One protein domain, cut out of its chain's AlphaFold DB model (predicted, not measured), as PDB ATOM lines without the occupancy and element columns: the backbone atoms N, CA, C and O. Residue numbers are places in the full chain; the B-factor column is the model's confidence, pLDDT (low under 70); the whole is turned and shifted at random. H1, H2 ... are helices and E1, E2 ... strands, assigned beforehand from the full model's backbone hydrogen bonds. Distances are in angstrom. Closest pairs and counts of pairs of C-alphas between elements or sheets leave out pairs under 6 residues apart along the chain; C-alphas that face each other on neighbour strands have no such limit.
ATOM      1  N   ILE A  31     -28.093  24.800  49.063       90.31
ATOM      2  CA  ILE A  31     -28.748  25.849  49.847       90.31
ATOM      3  C   ILE A  31     -29.740  25.287  50.876       90.31
ATOM      4  O   ILE A  31     -29.884  25.876  51.941       90.31
ATOM      5  N   VAL A  32     -30.384  24.144  50.604       92.38
ATOM      6  CA  VAL A  32     -31.379  23.515  51.492       92.38
ATOM      7  C   VAL A  32     -30.782  23.160  52.855       92.38
ATOM      8  O   VAL A  32     -31.475  23.265  53.862       92.38
ATOM      9  N   GLU A  33     -29.489  22.830  52.920       90.31
ATOM     10  CA  GLU A  33     -28.797  22.433  54.157       90.31
ATOM     11  C   GLU A  33     -28.733  23.543  55.218       90.31
ATOM     12  O   GLU A  33     -28.460  23.280  56.395       90.31
ATOM     13  N   VAL A  34     -28.954  24.792  54.803       89.50
ATOM     14  CA  VAL A  34     -28.876  25.980  55.659       89.50
ATOM     15  C   VAL A  34     -30.211  26.721  55.780       89.50
ATOM     16  O   VAL A  34     -30.241  27.815  56.343       89.50
ATOM     17  N   LEU A  35     -31.308  26.162  55.253       89.31
ATOM     18  CA  LEU A  35     -32.645  26.749  55.361       89.31
ATOM     19  C   LEU A  35     -33.382  26.228  56.599       89.31
ATOM     20  O   LEU A  35     -33.497  25.025  56.806       89.31
ATOM     21  N   ASP A  36     -33.985  27.142  57.360       91.44
ATOM     22  CA  ASP A  36     -34.963  26.798  58.405       91.44
ATOM     23  C   ASP A  36     -36.344  26.438  57.822       91.44
ATOM     24  O   ASP A  36     -37.207  25.890  58.508       91.44
ATOM     25  N   GLY A  37     -36.573  26.780  56.554       92.81
ATOM     26  CA  GLY A  37     -37.804  26.510  55.829       92.81
ATOM     27  C   GLY A  37     -37.707  26.946  54.370       92.81
ATOM     28  O   GLY A  37     -36.935  27.844  54.024       92.81
ATOM     29  N   LEU A  38     -38.511  26.322  53.513       94.56
ATOM     30  CA  LEU A  38     -38.596  26.613  52.086       94.56
ATOM     31  C   LEU A  38     -39.997  27.120  51.736       94.56
ATOM     32  O   LEU A  38     -40.996  26.457  52.009       94.56
ATOM     33  N   ILE A  39     -40.077  28.280  51.085       95.38
ATOM     34  CA  ILE A  39     -41.327  28.787  50.509       95.38
ATOM     35  C   ILE A  39     -41.231  28.686  48.991       95.38
ATOM     36  O   ILE A  39     -40.356  29.308  48.392       95.38
ATOM     37  N   ILE A  40     -42.162  27.963  48.367       95.38
ATOM     38  CA  ILE A  40     -42.297  27.927  46.906       95.38
ATOM     39  C   ILE A  40     -43.520  28.738  46.505       95.38
ATOM     40  O   ILE A  40     -44.660  28.422  46.855       95.38
ATOM     41  N   SER A  41     -43.266  29.819  45.777       92.94
ATOM     42  CA  SER A  41     -44.272  30.797  45.386       92.94
ATOM     43  C   SER A  41     -45.069  30.377  44.145       92.94
ATOM     44  O   SER A  41     -44.743  29.417  43.439       92.94
ATOM     45  N   GLY A  42     -46.125  31.144  43.864       91.44
ATOM     46  CA  GLY A  42     -46.904  31.020  42.635       91.44
ATOM     47  C   GLY A  42     -46.105  31.361  41.370       91.44
ATOM     48  O   GLY A  42     -44.953  31.804  41.413       91.44
ATOM     49  N   GLY A  43     -46.719  31.160  40.209       90.94
ATOM     50  CA  GLY A  43     -46.084  31.424  38.923       90.94
ATOM     51  C   GLY A  43     -46.935  30.957  37.753       90.94
ATOM     52  O   GLY A  43     -48.136  30.762  37.905       90.94
ATOM     53  N   SER A  44     -46.275  30.782  36.610       92.31
ATOM     54  CA  SER A  44     -46.857  30.208  35.394       92.31
ATOM     55  C   SER A  44     -47.209  28.724  35.568       92.31
ATOM     56  O   SER A  44     -46.968  28.147  36.623       92.31
ATOM     57  N   ASP A  45     -47.714  28.069  34.532       95.50
ATOM     58  CA  ASP A  45     -48.028  26.643  34.614       95.50
ATOM     59  C   ASP A  45     -46.765  25.798  34.865       95.50
ATOM     60  O   ASP A  45     -45.639  26.232  34.586       95.50
ATOM     61  N   VAL A  46     -46.960  24.588  35.395       97.56
ATOM     62  CA  VAL A  46     -45.910  23.563  35.485       97.56
ATOM     63  C   VAL A  46     -45.831  22.807  34.160       97.56
ATOM     64  O   VAL A  46     -46.858  22.348  33.649       97.56
ATOM     65  N   GLY A  47     -44.615  22.646  33.633       97.62
ATOM     66  CA  GLY A  47     -44.319  21.855  32.438       97.62
ATOM     67  C   GLY A  47     -44.973  20.462  32.445       97.62
ATOM     68  O   GLY A  47     -44.697  19.675  33.352       97.62
ATOM     69  N   PRO A  48     -45.833  20.125  31.461       97.56
ATOM     70  CA  PRO A  48     -46.482  18.815  31.332       97.56
ATOM     71  C   PRO A  48     -45.523  17.630  31.291       97.56
ATOM     72  O   PRO A  48     -45.837  16.547  31.789       97.56
ATOM     73  N   GLU A  49     -44.319  17.852  30.777       96.94
ATOM     74  CA  GLU A  49     -43.243  16.873  30.752       96.94
ATOM     75  C   GLU A  49     -42.809  16.421  32.153       96.94
ATOM     76  O   GLU A  49     -42.388  15.278  32.320       96.94
ATOM     77  N   GLN A  50     -42.976  17.268  33.177       97.38
ATOM     78  CA  GLN A  50     -42.593  16.952  34.557       97.38
ATOM     79  C   GLN A  50     -43.492  15.885  35.196       97.38
ATOM     80  O   GLN A  50     -43.101  15.257  36.176       97.38
ATOM     81  N   TYR A  51     -44.688  15.670  34.643       97.44
ATOM     82  CA  TYR A  51     -45.654  14.670  35.105       97.44
ATOM     83  C   TYR A  51     -46.147  13.762  33.968       97.44
ATOM     84  O   TYR A  51     -47.226  13.175  34.054       97.44
ATOM     85  N   GLY A  52     -45.351  13.628  32.899       96.94
ATOM     86  CA  GLY A  52     -45.579  12.653  31.829       96.94
ATOM     87  C   GLY A  52     -46.793  12.932  30.937       96.94
ATOM     88  O   GLY A  52     -47.337  11.999  30.345       96.94
ATOM     89  N   ALA A  53     -47.234  14.186  30.831       97.25
ATOM     90  CA  ALA A  53     -48.390  14.576  30.032       97.25
ATOM     91  C   ALA A  53     -48.000  15.280  28.724       97.25
ATOM     92  O   ALA A  53     -46.952  15.915  28.610       97.25
ATOM     93  N   GLN A  54     -48.893  15.203  27.735       96.75
ATOM     94  CA  GLN A  54     -48.786  15.998  26.511       96.75
ATOM     95  C   GLN A  54     -49.208  17.451  26.772       96.75
ATOM     96  O   GLN A  54     -50.137  17.681  27.553       96.75
ATOM     97  N   PRO A  55     -48.571  18.441  26.126       96.31
ATOM     98  CA  PRO A  55     -48.881  19.837  26.374       96.31
ATOM     99  C   PRO A  55     -50.239  20.238  25.798       96.31
ATOM    100  O   PRO A  55     -50.526  20.039  24.618       96.31
ATOM    101  N   HIS A  56     -51.065  20.869  26.628       96.19
ATOM    102  CA  HIS A  56     -52.252  21.578  26.180       96.19
ATOM    103  C   HIS A  56     -51.853  22.895  25.497       96.19
ATOM    104  O   HIS A  56     -50.909  23.573  25.903       96.19
ATOM    105  N   ARG A  57     -52.603  23.308  24.468       95.56
ATOM    106  CA  ARG A  57     -52.295  24.501  23.648       95.56
ATOM    107  C   ARG A  57     -52.196  25.808  24.451       95.56
ATOM    108  O   ARG A  57     -51.529  26.757  24.029       95.56
ATOM    109  N   LEU A  58     -52.891  25.881  25.588       92.94
ATOM    110  CA  LEU A  58     -52.915  27.064  26.454       92.94
ATOM    111  C   LEU A  58     -51.820  27.055  27.522       92.94
ATOM    112  O   LEU A  58     -51.571  28.103  28.103       92.94
ATOM    113  N   THR A  59     -51.136  25.929  27.731       94.38
ATOM    114  CA  THR A  59     -50.110  25.803  28.768       94.38
ATOM    115  C   THR A  59     -48.933  26.730  28.483       94.38
ATOM    116  O   THR A  59     -48.433  26.809  27.353       94.38
ATOM    117  N   ARG A  60     -48.493  27.458  29.508       93.94
ATOM    118  CA  ARG A  60     -47.321  28.341  29.483       93.94
ATOM    119  C   ARG A  60     -46.413  27.983  30.652       93.94
ATOM    120  O   ARG A  60     -46.611  28.453  31.767       93.94
ATOM    121  N   ALA A  61     -45.416  27.149  30.378       94.88
ATOM    122  CA  ALA A  61     -44.460  26.671  31.371       94.88
ATOM    123  C   ALA A  61     -43.153  27.478  31.378       94.88
ATOM    124  O   ALA A  61     -42.859  28.236  30.451       94.88
ATOM    125  N   GLN A  62     -42.351  27.284  32.427       95.38
ATOM    126  CA  GLN A  62     -40.994  27.821  32.549       95.38
ATOM    127  C   GLN A  62     -40.039  26.660  32.864       95.38
ATOM    128  O   GLN A  62     -39.702  26.470  34.033       95.38
ATOM    129  N   PRO A  63     -39.557  25.908  31.852       93.88
ATOM    130  CA  PRO A  63     -38.874  24.629  32.072       93.88
ATOM    131  C   PRO A  63     -37.672  24.704  33.024       93.88
ATOM    132  O   PRO A  63     -37.504  23.847  33.887       93.88
ATOM    133  N   ALA A  64     -36.858  25.761  32.932       93.69
ATOM    134  CA  ALA A  64     -35.722  25.955  33.838       93.69
ATOM    135  C   ALA A  64     -36.165  26.118  35.305       93.69
ATOM    136  O   ALA A  64     -35.551  25.557  36.210       93.69
ATOM    137  N   ARG A  65     -37.268  26.843  35.529       95.12
ATOM    138  CA  ARG A  65     -37.864  27.021  36.854       95.12
ATOM    139  C   ARG A  65     -38.553  25.748  37.338       95.12
ATOM    140  O   ARG A  65     -38.490  25.458  38.525       95.12
ATOM    141  N   ASP A  66     -39.212  25.002  36.455       96.31
ATOM    142  CA  ASP A  66     -39.838  23.719  36.795       96.31
ATOM    143  C   ASP A  66     -38.800  22.744  37.358       96.31
ATOM    144  O   ASP A  66     -38.961  22.233  38.465       96.31
ATOM    145  N   VAL A  67     -37.689  22.569  36.639       95.81
ATOM    146  CA  VAL A  67     -36.591  21.689  37.051       95.81
ATOM    147  C   VAL A  67     -35.958  22.161  38.368       95.81
ATOM    148  O   VAL A  67     -35.729  21.345  39.261       95.81
ATOM    149  N   HIS A  68     -35.725  23.468  38.518       96.25
ATOM    150  CA  HIS A  68     -35.181  24.056  39.746       96.25
ATOM    151  C   HIS A  68     -36.098  23.839  40.961       96.25
ATOM    152  O   HIS A  68     -35.663  23.314  41.987       96.25
ATOM    153  N   ASP A  69     -37.376  24.210  40.842       96.75
ATOM    154  CA  ASP A  69     -38.326  24.145  41.952       96.75
ATOM    155  C   ASP A  69     -38.605  22.685  42.350       96.75
ATOM    156  O   ASP A  69     -38.726  22.391  43.539       96.75
ATOM    157  N   ILE A  70     -38.643  21.744  41.396       97.50
ATOM    158  CA  ILE A  70     -38.774  20.306  41.688       97.50
ATOM    159  C   ILE A  70     -37.542  19.782  42.432       97.50
ATOM    160  O   ILE A  70     -37.697  19.044  43.407       97.50
ATOM    161  N   ALA A  71     -36.331  20.161  42.012       97.19
ATOM    162  CA  ALA A  71     -35.095  19.751  42.679       97.19
ATOM    163  C   ALA A  71     -35.041  20.250  44.133       97.19
ATOM    164  O   ALA A  71     -34.828  19.448  45.043       97.19
ATOM    165  N   LEU A  72     -35.316  21.540  44.368       96.69
ATOM    166  CA  LEU A  72     -35.368  22.100  45.724       96.69
ATOM    167  C   LEU A  72     -36.481  21.477  46.569       96.69
ATOM    168  O   LEU A  72     -36.265  21.211  47.749       96.69
ATOM    169  N   THR A  73     -37.650  21.211  45.978       97.56
ATOM    170  CA  THR A  73     -38.757  20.543  46.678       97.56
ATOM    171  C   THR A  73     -38.338  19.165  47.169       97.56
ATOM    172  O   THR A  73     -38.519  18.862  48.343       97.56
ATOM    173  N   LYS A  74     -37.755  18.335  46.295       97.69
ATOM    174  CA  LYS A  74     -37.307  16.984  46.661       97.69
ATOM    175  C   LYS A  74     -36.238  17.032  47.749       97.69
ATOM    176  O   LYS A  74     -36.395  16.372  48.767       97.69
ATOM    177  N   ALA A  75     -35.231  17.886  47.587       97.12
ATOM    178  CA  ALA A  75     -34.179  18.047  48.585       97.12
ATOM    179  C   ALA A  75     -34.717  18.527  49.946       97.12
ATOM    180  O   ALA A  75     -34.284  18.029  50.980       97.12
ATOM    181  N   ALA A  76     -35.676  19.458  49.965       96.62
ATOM    182  CA  ALA A  76     -36.305  19.913  51.204       96.62
ATOM    183  C   ALA A  76     -37.125  18.805  51.881       96.62
ATOM    184  O   ALA A  76     -37.069  18.675  53.101       96.62
ATOM    185  N   LEU A  77     -37.851  17.990  51.105       96.44
ATOM    186  CA  LEU A  77     -38.578  16.831  51.629       96.44
ATOM    187  C   LEU A  77     -37.619  15.787  52.218       96.44
ATOM    188  O   LEU A  77     -37.846  15.329  53.337       96.44
ATOM    189  N   ASP A  78     -36.536  15.463  51.508       97.00
ATOM    190  CA  ASP A  78     -35.525  14.495  51.950       97.00
ATOM    191  C   ASP A  78     -34.790  14.966  53.217       97.00
ATOM    192  O   ASP A  78     -34.478  14.165  54.099       97.00
ATOM    193  N   ALA A  79     -34.542  16.274  53.333       95.62
ATOM    194  CA  ALA A  79     -33.911  16.900  54.493       95.62
ATOM    195  C   ALA A  79     -34.894  17.230  55.637       95.62
ATOM    196  O   ALA A  79     -34.475  17.790  56.650       95.62
ATOM    197  N   GLU A  80     -36.184  16.907  55.484       95.75
ATOM    198  CA  GLU A  80     -37.263  17.248  56.424       95.75
ATOM    199  C   GLU A  80     -37.344  18.758  56.753       95.75
ATOM    200  O   GLU A  80     -37.753  19.156  57.848       95.75
ATOM    201  N   VAL A  81     -36.973  19.615  55.798       94.81
ATOM    202  CA  VAL A  81     -37.087  21.074  55.919       94.81
ATOM    203  C   VAL A  81     -38.562  21.478  55.783       94.81
ATOM    204  O   VAL A  81     -39.212  21.092  54.807       94.81
ATOM    205  N   PRO A  82     -39.119  22.286  56.711       95.31
ATOM    206  CA  PRO A  82     -40.494  22.765  56.610       95.31
ATOM    207  C   PRO A  82     -40.757  23.483  55.281       95.31
ATOM    208  O   PRO A  82     -40.086  24.461  54.952       95.31
ATOM    209  N   LEU A  83     -41.755  23.019  54.527       94.81
ATOM    210  CA  LEU A  83     -42.080  23.537  53.198       94.81
ATOM    211  C   LEU A  83     -43.468  24.183  53.182       94.81
ATOM    212  O   LEU A  83     -44.452  23.585  53.616       94.81
ATOM    213  N   PHE A  84     -43.556  25.391  52.624       95.56
ATOM    214  CA  PHE A  84     -44.816  26.075  52.349       95.56
ATOM    215  C   PHE A  84     -44.949  26.387  50.856       95.56
ATOM    216  O   PHE A  84     -44.187  27.166  50.287       95.56
ATOM    217  N   ALA A  85     -45.933  25.766  50.209       95.19
ATOM    218  CA  ALA A  85     -46.118  25.797  48.764       95.19
ATOM    219  C   ALA A  85     -47.418  26.534  48.398       95.19
ATOM    220  O   ALA A  85     -48.500  26.167  48.856       95.19
ATOM    221  N   ILE A  86     -47.320  27.573  47.564       93.75
ATOM    222  CA  ILE A  86     -48.421  28.502  47.271       93.75
ATOM    223  C   ILE A  86     -48.765  28.458  45.782       93.75
ATOM    224  O   ILE A  86     -47.895  28.682  44.942       93.75
ATOM    225  N   CYS A  87     -50.044  28.260  45.440       92.88
ATOM    226  CA  CYS A  87     -50.530  28.251  44.052       92.88
ATOM    227  C   CYS A  87     -49.739  27.240  43.195       92.88
ATOM    228  O   CYS A  87     -49.791  26.042  43.472       92.88
ATOM    229  N   ARG A  88     -48.942  27.703  42.224       95.56
ATOM    230  CA  ARG A  88     -48.002  26.872  41.459       95.56
ATOM    231  C   ARG A  88     -47.066  26.059  42.359       95.56
ATOM    232  O   ARG A  88     -46.787  24.911  42.050       95.56
ATOM    233  N   GLY A  89     -46.613  26.597  43.492       97.12
ATOM    234  CA  GLY A  89     -45.778  25.849  44.436       97.12
ATOM    235  C   GLY A  89     -46.451  24.571  44.949       97.12
ATOM    236  O   GLY A  89     -45.792  23.545  45.080       97.12
ATOM    237  N   ALA A  90     -47.772  24.589  45.162       97.50
ATOM    238  CA  ALA A  90     -48.525  23.390  45.549       97.50
ATOM    239  C   ALA A  90     -48.617  22.374  44.400       97.50
ATOM    240  O   ALA A  90     -48.575  21.168  44.632       97.50
ATOM    241  N   GLN A  91     -48.676  22.857  43.159       98.00
ATOM    242  CA  GLN A  91     -48.620  22.010  41.969       98.00
ATOM    243  C   GLN A  91     -47.239  21.354  41.820       98.00
ATOM    244  O   GLN A  91     -47.165  20.153  41.579       98.00
ATOM    245  N   ILE A  92     -46.154  22.112  42.033       98.44
ATOM    246  CA  ILE A  92     -44.782  21.585  42.056       98.44
ATOM    247  C   ILE A  92     -44.626  20.518  43.136       98.44
ATOM    248  O   ILE A  92     -44.088  19.456  42.842       98.44
ATOM    249  N   LEU A  93     -45.129  20.759  44.351       98.19
ATOM    250  CA  LEU A  93     -45.098  19.767  45.428       98.19
ATOM    251  C   LEU A  93     -45.782  18.459  45.012       98.19
ATOM    252  O   LEU A  93     -45.199  17.387  45.160       98.19
ATOM    253  N   ASN A  94     -46.983  18.547  44.436       98.38
ATOM    254  CA  ASN A  94     -47.706  17.382  43.930       98.38
ATOM    255  C   ASN A  94     -46.903  16.624  42.857       98.38
ATOM    256  O   ASN A  94     -46.748  15.410  42.955       98.38
ATOM    257  N   VAL A  95     -46.339  17.330  41.872       98.25
ATOM    258  CA  VAL A  95     -45.529  16.727  40.797       98.25
ATOM    259  C   VAL A  95     -44.231  16.115  41.333       98.25
ATOM    260  O   VAL A  95     -43.866  15.006  40.950       98.25
ATOM    261  N   ALA A  96     -43.551  16.778  42.271       97.69
ATOM    262  CA  ALA A  96     -42.340  16.264  42.910       97.69
ATOM    263  C   ALA A  96     -42.591  14.946  43.663       97.69
ATOM    264  O   ALA A  96     -41.697  14.100  43.719       97.69
ATOM    265  N   MET A  97     -43.810  14.757  44.179       97.38
ATOM    266  CA  MET A  97     -44.287  13.527  44.818       97.38
ATOM    267  C   MET A  97     -44.858  12.487  43.834       97.38
ATOM    268  O   MET A  97     -45.377  11.460  44.266       97.38
ATOM    269  N   GLY A  98     -44.764  12.724  42.521       97.50
ATOM    270  CA  GLY A  98     -45.229  11.802  41.479       97.50
ATOM    271  C   GLY A  98     -46.705  11.948  41.098       97.50
ATOM    272  O   GLY A  98     -47.247  11.076  40.421       97.50
ATOM    273  N   GLY A  99     -47.369  13.020  41.529       98.06
ATOM    274  CA  GLY A  99     -48.734  13.343  41.125       98.06
ATOM    275  C   GLY A  99     -48.825  13.963  39.726       98.06
ATOM    276  O   GLY A  99     -47.839  14.419  39.149       98.06
ATOM    277  N   SER A 100     -50.045  14.023  39.192       97.88
ATOM    278  CA  SER A 100     -50.375  14.660  37.909       97.88
ATOM    279  C   SER A 100     -51.149  15.966  38.100       97.88
ATOM    280  O   SER A 100     -51.654  16.242  39.189       97.88
ATOM    281  N   LEU A 101     -51.288  16.759  37.033       97.56
ATOM    282  CA  LEU A 101     -52.052  18.010  37.037       97.56
ATOM    283  C   LEU A 101     -53.096  18.043  35.919       97.56
ATOM    284  O   LEU A 101     -52.896  17.497  34.835       97.56
ATOM    285  N   ILE A 102     -54.193  18.750  36.184       96.38
ATOM    286  CA  ILE A 102     -55.162  19.161  35.168       96.38
ATOM    287  C   ILE A 102     -54.684  20.506  34.617       96.38
ATOM    288  O   ILE A 102     -54.641  21.489  35.353       96.38
ATOM    289  N   GLN A 103     -54.301  20.545  33.338       94.62
ATOM    290  CA  GLN A 103     -53.709  21.739  32.712       94.62
ATOM    291  C   GLN A 103     -54.713  22.879  32.525       94.62
ATOM    292  O   GLN A 103     -54.350  24.047  32.615       94.62
ATOM    293  N   HIS A 104     -55.975  22.548  32.257       91.62
ATOM    294  CA  HIS A 104     -57.014  23.539  32.028       91.62
ATOM    295  C   HIS A 104     -58.313  23.086  32.688       91.62
ATOM    296  O   HIS A 104     -58.910  22.088  32.296       91.62
ATOM    297  N   ILE A 105     -58.734  23.802  33.732       92.00
ATOM    298  CA  ILE A 105     -59.921  23.430  34.506       92.00
ATOM    299  C   ILE A 105     -61.211  23.480  33.665       92.00
ATOM    300  O   ILE A 105     -62.008  22.563  33.829       92.00
ATOM    301  N   PRO A 106     -61.427  24.434  32.734       90.44
ATOM    302  CA  PRO A 106     -62.630  24.464  31.901       90.44
ATOM    303  C   PRO A 106     -62.852  23.199  31.066       90.44
ATOM    304  O   PRO A 106     -63.995  22.868  30.770       90.44
ATOM    305  N   ASP A 107     -61.791  22.452  30.742       91.81
ATOM    306  CA  ASP A 107     -61.907  21.193  29.993       91.81
ATOM    307  C   ASP A 107     -62.549  20.070  30.827       91.81
ATOM    308  O   ASP A 107     -63.120  19.133  30.271       91.81
ATOM    309  N   VAL A 108     -62.463  20.149  32.160       92.75
ATOM    310  CA  VAL A 108     -63.032  19.156  33.095       92.75
ATOM    311  C   VAL A 108     -64.202  19.703  33.914       92.75
ATOM    312  O   VAL A 108     -65.008  18.937  34.435       92.75
ATOM    313  N   ASN A 109     -64.287  21.025  34.051       92.00
ATOM    314  CA  ASN A 109     -65.336  21.752  34.745       92.00
ATOM    315  C   ASN A 109     -65.584  23.089  34.022       92.00
ATOM    316  O   ASN A 109     -64.977  24.099  34.386       92.00
ATOM    317  N   PRO A 110     -66.471  23.105  33.012       89.31
ATOM    318  CA  PRO A 110     -66.774  24.303  32.227       89.31
ATOM    319  C   PRO A 110     -67.313  25.481  33.052       89.31
ATOM    320  O   PRO A 110     -67.138  26.629  32.660       89.31
ATOM    321  N   GLU A 111     -67.919  25.199  34.206       88.19
ATOM    322  CA  GLU A 111     -68.500  26.196  35.119       88.19
ATOM    323  C   GLU A 111     -67.478  26.736  36.139       88.19
ATOM    324  O   GLU A 111     -67.836  27.434  37.088       88.19
ATOM    325  N   ALA A 112     -66.199  26.364  36.017       83.56
ATOM    326  CA  ALA A 112     -65.176  26.781  36.964       83.56
ATOM    327  C   ALA A 112     -64.870  28.282  36.862       83.56
ATOM    328  O   ALA A 112     -64.386  28.763  35.839       83.56
ATOM    329  N   ASP A 113     -65.027  28.986  37.982       77.44
ATOM    330  CA  ASP A 113     -64.689  30.402  38.133       77.44
ATOM    331  C   ASP A 113     -63.455  30.560  39.038       77.44
ATOM    332  O   ASP A 113     -63.554  30.646  40.262       77.44
ATOM    333  N   TYR A 114     -62.259  30.479  38.445       73.81
ATOM    334  CA  TYR A 114     -60.982  30.469  39.184       73.81
ATOM    335  C   TYR A 114     -59.969  31.516  38.698       73.81
ATOM    336  O   TYR A 114     -58.919  31.698  39.316       73.81
ATOM    337  N   GLN A 115     -60.275  32.216  37.604       76.12
ATOM    338  CA  GLN A 115     -59.436  33.265  37.035       76.12
ATOM    339  C   GLN A 115     -60.301  34.179  36.151       76.12
ATOM    340  O   GLN A 115     -60.446  33.903  34.960       76.12
ATOM    341  N   PRO A 116     -60.870  35.271  36.695       74.38
ATOM    342  CA  PRO A 116     -61.824  36.096  35.949       74.38
ATOM    343  C   PRO A 116     -61.188  36.752  34.716       74.38
ATOM    344  O   PRO A 116     -61.804  36.811  33.656       74.38
ATOM    345  N   ALA A 117     -59.944  37.231  34.839       74.81
ATOM    346  CA  ALA A 117     -59.103  37.669  33.725       74.81
ATOM    347  C   ALA A 117     -57.631  37.794  34.162       74.81
ATOM    348  O   ALA A 117     -57.304  37.799  35.351       74.81
ATOM    349  N   SER A 118     -56.719  37.924  33.193       74.06
ATOM    350  CA  SER A 118     -55.300  38.175  33.471       74.06
ATOM    351  C   SER A 118     -55.112  39.491  34.234       74.06
ATOM    352  O   SER A 118     -55.541  40.543  33.770       74.06
ATOM    353  N   GLY A 119     -54.454  39.432  35.395       74.56
ATOM    354  CA  GLY A 119     -54.227  40.600  36.253       74.56
ATOM    355  C   GLY A 119     -55.465  41.089  37.012       74.56
ATOM    356  O   GLY A 119     -55.396  42.131  37.657       74.56
ATOM    357  N   VAL A 120     -56.579  40.352  36.958       76.06
ATOM    358  CA  VAL A 120     -57.808  40.679  37.685       76.06
ATOM    359  C   VAL A 120     -57.972  39.722  38.856       76.06
ATOM    360  O   VAL A 120     -57.988  38.503  38.687       76.06
ATOM    361  N   PHE A 121     -58.102  40.282  40.056       77.12
ATOM    362  CA  PHE A 121     -58.374  39.501  41.256       77.12
ATOM    363  C   PHE A 121     -59.846  39.082  41.288       77.12
ATOM    364  O   PHE A 121     -60.740  39.924  41.210       77.12
ATOM    365  N   GLY A 122     -60.083  37.774  41.398       75.25
ATOM    366  CA  GLY A 122     -61.407  37.220  41.679       75.25
ATOM    367  C   GLY A 122     -61.769  37.342  43.156       75.25
ATOM    368  O   GLY A 122     -60.899  37.517  44.011       75.25
ATOM    369  N   ASN A 123     -63.060  37.224  43.456       76.06
ATOM    370  CA  ASN A 123     -63.557  37.175  44.827       76.06
ATOM    371  C   ASN A 123     -63.862  35.736  45.229       76.06
ATOM    372  O   ASN A 123     -64.320  34.957  44.399       76.06
ATOM    373  N   VAL A 124     -63.556  35.416  46.496       71.69
ATOM    374  CA  VAL A 124     -63.641  34.067  47.075       71.69
ATOM    375  C   VAL A 124     -63.957  33.909  48.646       71.69
ATOM    376  O   VAL A 124     -63.135  34.199  49.490       71.69
ATOM    377  N   GLU A 125     -65.141  33.380  49.029       66.62
ATOM    378  CA  GLU A 125     -66.037  32.934  50.206       66.62
ATOM    379  C   GLU A 125     -65.660  31.656  50.909       66.62
ATOM    380  O   GLU A 125     -66.398  30.669  50.874       66.62
ATOM    381  N   PHE A 126     -64.470  31.566  51.436       73.31
ATOM    382  CA  PHE A 126     -64.162  30.354  52.161       73.31
ATOM    383  C   PHE A 126     -64.760  30.456  53.568       73.31
ATOM    384  O   PHE A 126     -64.741  31.502  54.217       73.31
ATOM    385  N   THR A 127     -65.256  29.335  54.077       78.56
ATOM    386  CA  THR A 127     -65.498  29.172  55.509       78.56
ATOM    387  C   THR A 127     -64.320  28.436  56.118       78.56
ATOM    388  O   THR A 127     -63.858  27.431  55.576       78.56
ATOM    389  N   THR A 128     -63.851  28.894  57.271       83.31
ATOM    390  CA  THR A 128     -62.881  28.147  58.073       83.31
ATOM    391  C   THR A 128     -63.606  27.201  59.026       83.31
ATOM    392  O   THR A 128     -64.652  27.539  59.583       83.31
ATOM    393  N   ALA A 129     -63.056  26.001  59.223       84.50
ATOM    394  CA  ALA A 129     -63.611  25.042  60.172       84.50
ATOM    395  C   ALA A 129     -63.458  25.562  61.620       84.50
ATOM    396  O   ALA A 129     -62.383  26.079  61.959       84.50
ATOM    397  N   PRO A 130     -64.476  25.418  62.491       84.06
ATOM    398  CA  PRO A 130     -64.357  25.767  63.906       84.06
ATOM    399  C   PRO A 130     -63.154  25.082  64.570       84.06
ATOM    400  O   PRO A 130     -62.879  23.914  64.304       84.06
ATOM    401  N   GLY A 131     -62.416  25.814  65.409       84.75
ATOM    402  CA  GLY A 131     -61.224  25.301  66.103       84.75
ATOM    403  C   GLY A 131     -59.974  25.115  65.231       84.75
ATOM    404  O   GLY A 131     -58.932  24.724  65.747       84.75
ATOM    405  N   SER A 132     -60.038  25.400  63.925       84.00
ATOM    406  CA  SER A 132     -58.858  25.349  63.053       84.00
ATOM    407  C   SER A 132     -57.898  26.518  63.299       84.00
ATOM    408  O   SER A 132     -58.313  27.622  63.657       84.00
ATOM    409  N   ILE A 133     -56.608  26.308  63.014       81.00
ATOM    410  CA  ILE A 133     -55.594  27.377  63.035       81.00
ATOM    411  C   ILE A 133     -56.000  28.514  62.087       81.00
ATOM    412  O   ILE A 133     -55.917  29.684  62.449       81.00
ATOM    413  N   SER A 134     -56.523  28.182  60.901       77.75
ATOM    414  CA  SER A 134     -57.019  29.169  59.937       77.75
ATOM    415  C   SER A 134     -58.130  30.049  60.515       77.75
ATOM    416  O   SER A 134     -58.145  31.248  60.246       77.75
ATOM    417  N   ARG A 135     -59.036  29.483  61.327       80.44
ATOM    418  CA  ARG A 135     -60.076  30.250  62.026       80.44
ATOM    419  C   ARG A 135     -59.463  31.216  63.038       80.44
ATOM    420  O   ARG A 135     -59.767  32.403  62.988       80.44
ATOM    421  N   ALA A 136     -58.552  30.730  63.879       83.56
ATOM    422  CA  ALA A 136     -57.878  31.550  64.885       83.56
ATOM    423  C   ALA A 136     -57.090  32.718  64.262       83.56
ATOM    424  O   ALA A 136     -57.176  33.847  64.732       83.56
ATOM    425  N   CYS A 137     -56.369  32.485  63.159       80.62
ATOM    426  CA  CYS A 137     -55.647  33.545  62.451       80.62
ATOM    427  C   CYS A 137     -56.574  34.595  61.819       80.62
ATOM    428  O   CYS A 137     -56.183  35.754  61.683       80.62
ATOM    429  N   TRP A 138     -57.776  34.195  61.395       72.94
ATOM    430  CA  TRP A 138     -58.732  35.085  60.741       72.94
ATOM    431  C   TRP A 138     -59.493  35.965  61.737       72.94
ATOM    432  O   TRP A 138     -59.672  37.156  61.487       72.94
ATOM    433  N   ASP A 139     -59.860  35.412  62.897       69.19
ATOM    434  CA  ASP A 139     -60.608  36.115  63.949       69.19
ATOM    435  C   ASP A 139     -59.800  37.266  64.612       69.19
ATOM    436  O   ASP A 139     -60.356  38.068  65.358       69.19
ATOM    437  N   HIS A 140     -58.497  37.402  64.314       60.91
ATOM    438  CA  HIS A 140     -57.611  38.455  64.839       60.91
ATOM    439  C   HIS A 140     -57.374  39.657  63.899       60.91
ATOM    440  O   HIS A 140     -56.548  40.515  64.217       60.91
TER     441      HIS A 140
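AT A GLANCE: This is residues 31 to 140 of the 158 residues of a protein of Arthrobacter sp. Hiyo4 (UniProt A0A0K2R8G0). A small core of two short parallel strands, E1 and E2, with the long helix H3 and the shorter H4 packed near them, continues into a long arm of chain, residues 97 to 132, that leads away to a small helix, H5, clear of the core. H1 packs near one end of H3, and H2 lies near H3 and H4. The printed part has 110 residues, with five named helices and two named strands in the order H1 E1 H2 H3 E2 H4 H5; the sheet's order is E1, E2, parallel. The class is mostly helix, with under half of the residues in named elements. The whole is loose, with a radius of gyration of the C-alphas of 16.3 A and spans of 42 by 38 by 24 A.

IN THESE COORDINATES: E1 is residues 38 to 40, 6.5 A from first to last C-alpha, and E2 is residues 83 to 85, 6.4 A. C-alpha 38 is at (-38.596, 26.613, 52.086). H3, residues 63 to 78, is 22.6 A long, from C-alpha 63 at (-38.874, 24.629, 32.072). H4, residues 88 to 96, is 12.1 A long. H1 is residues 31 to 34, 5.8 A, and H2 is residues 48 to 51, 5.7 A. H5, residues 133 to 138, is 8.6 A long and ends with C-alpha 138 at (-58.732, 35.085, 60.741).

HOW THE PARTS SIT: E1 and E2 are parallel neighbours, their directions 11 degrees apart; N 40 and O 84 are 2.9 A apart and N 84 and O 38 are 2.8 A apart, both within hydrogen-bond range. E1, H2, H3 and E2 form a strand-helix-strand unit, two parallel neighbour strands with helices between them in the chain, and its crossover is right-handed. The closest C-alphas of E1 and H4 are those of Ile 40 and Gly 89, 4.7 A apart. H3 and H4 touch, closest at the C-alphas of Ile 70 and Ala 96, 5.5 A, at a steep tilt of 67 degrees, the same way. H1 and H3 only just touch, with 3 pairs of C-alphas within 8 A, through residues 72 to 76 of H3 alone; the closest C-alphas are those of Val 32 and Ala 76, 6.1 A. H2 is close to H4 but not clearly touching, with the C-alphas of Tyr 51 and Val 95 closest at 6.1 A. H5 is apart from H4 and H3, among others. In H3, H4 and H5 every O i to N i+4 pair is within hydrogen-bond range; H1 and H2 are too short for such a pair.

THE WHOLE: The two C-alphas farthest apart are those of Gln 54 and His 140, 45.3 A. The printed part has no cut. The links H2 to H3 and H4 to H5 are long, with 11 and 36 residues. Residues 107 to 112, 116 to 121 and 129 to 134 stand free. The mean pLDDT of the printed part is 90.3; residues 125, 139 and 140 are under 70.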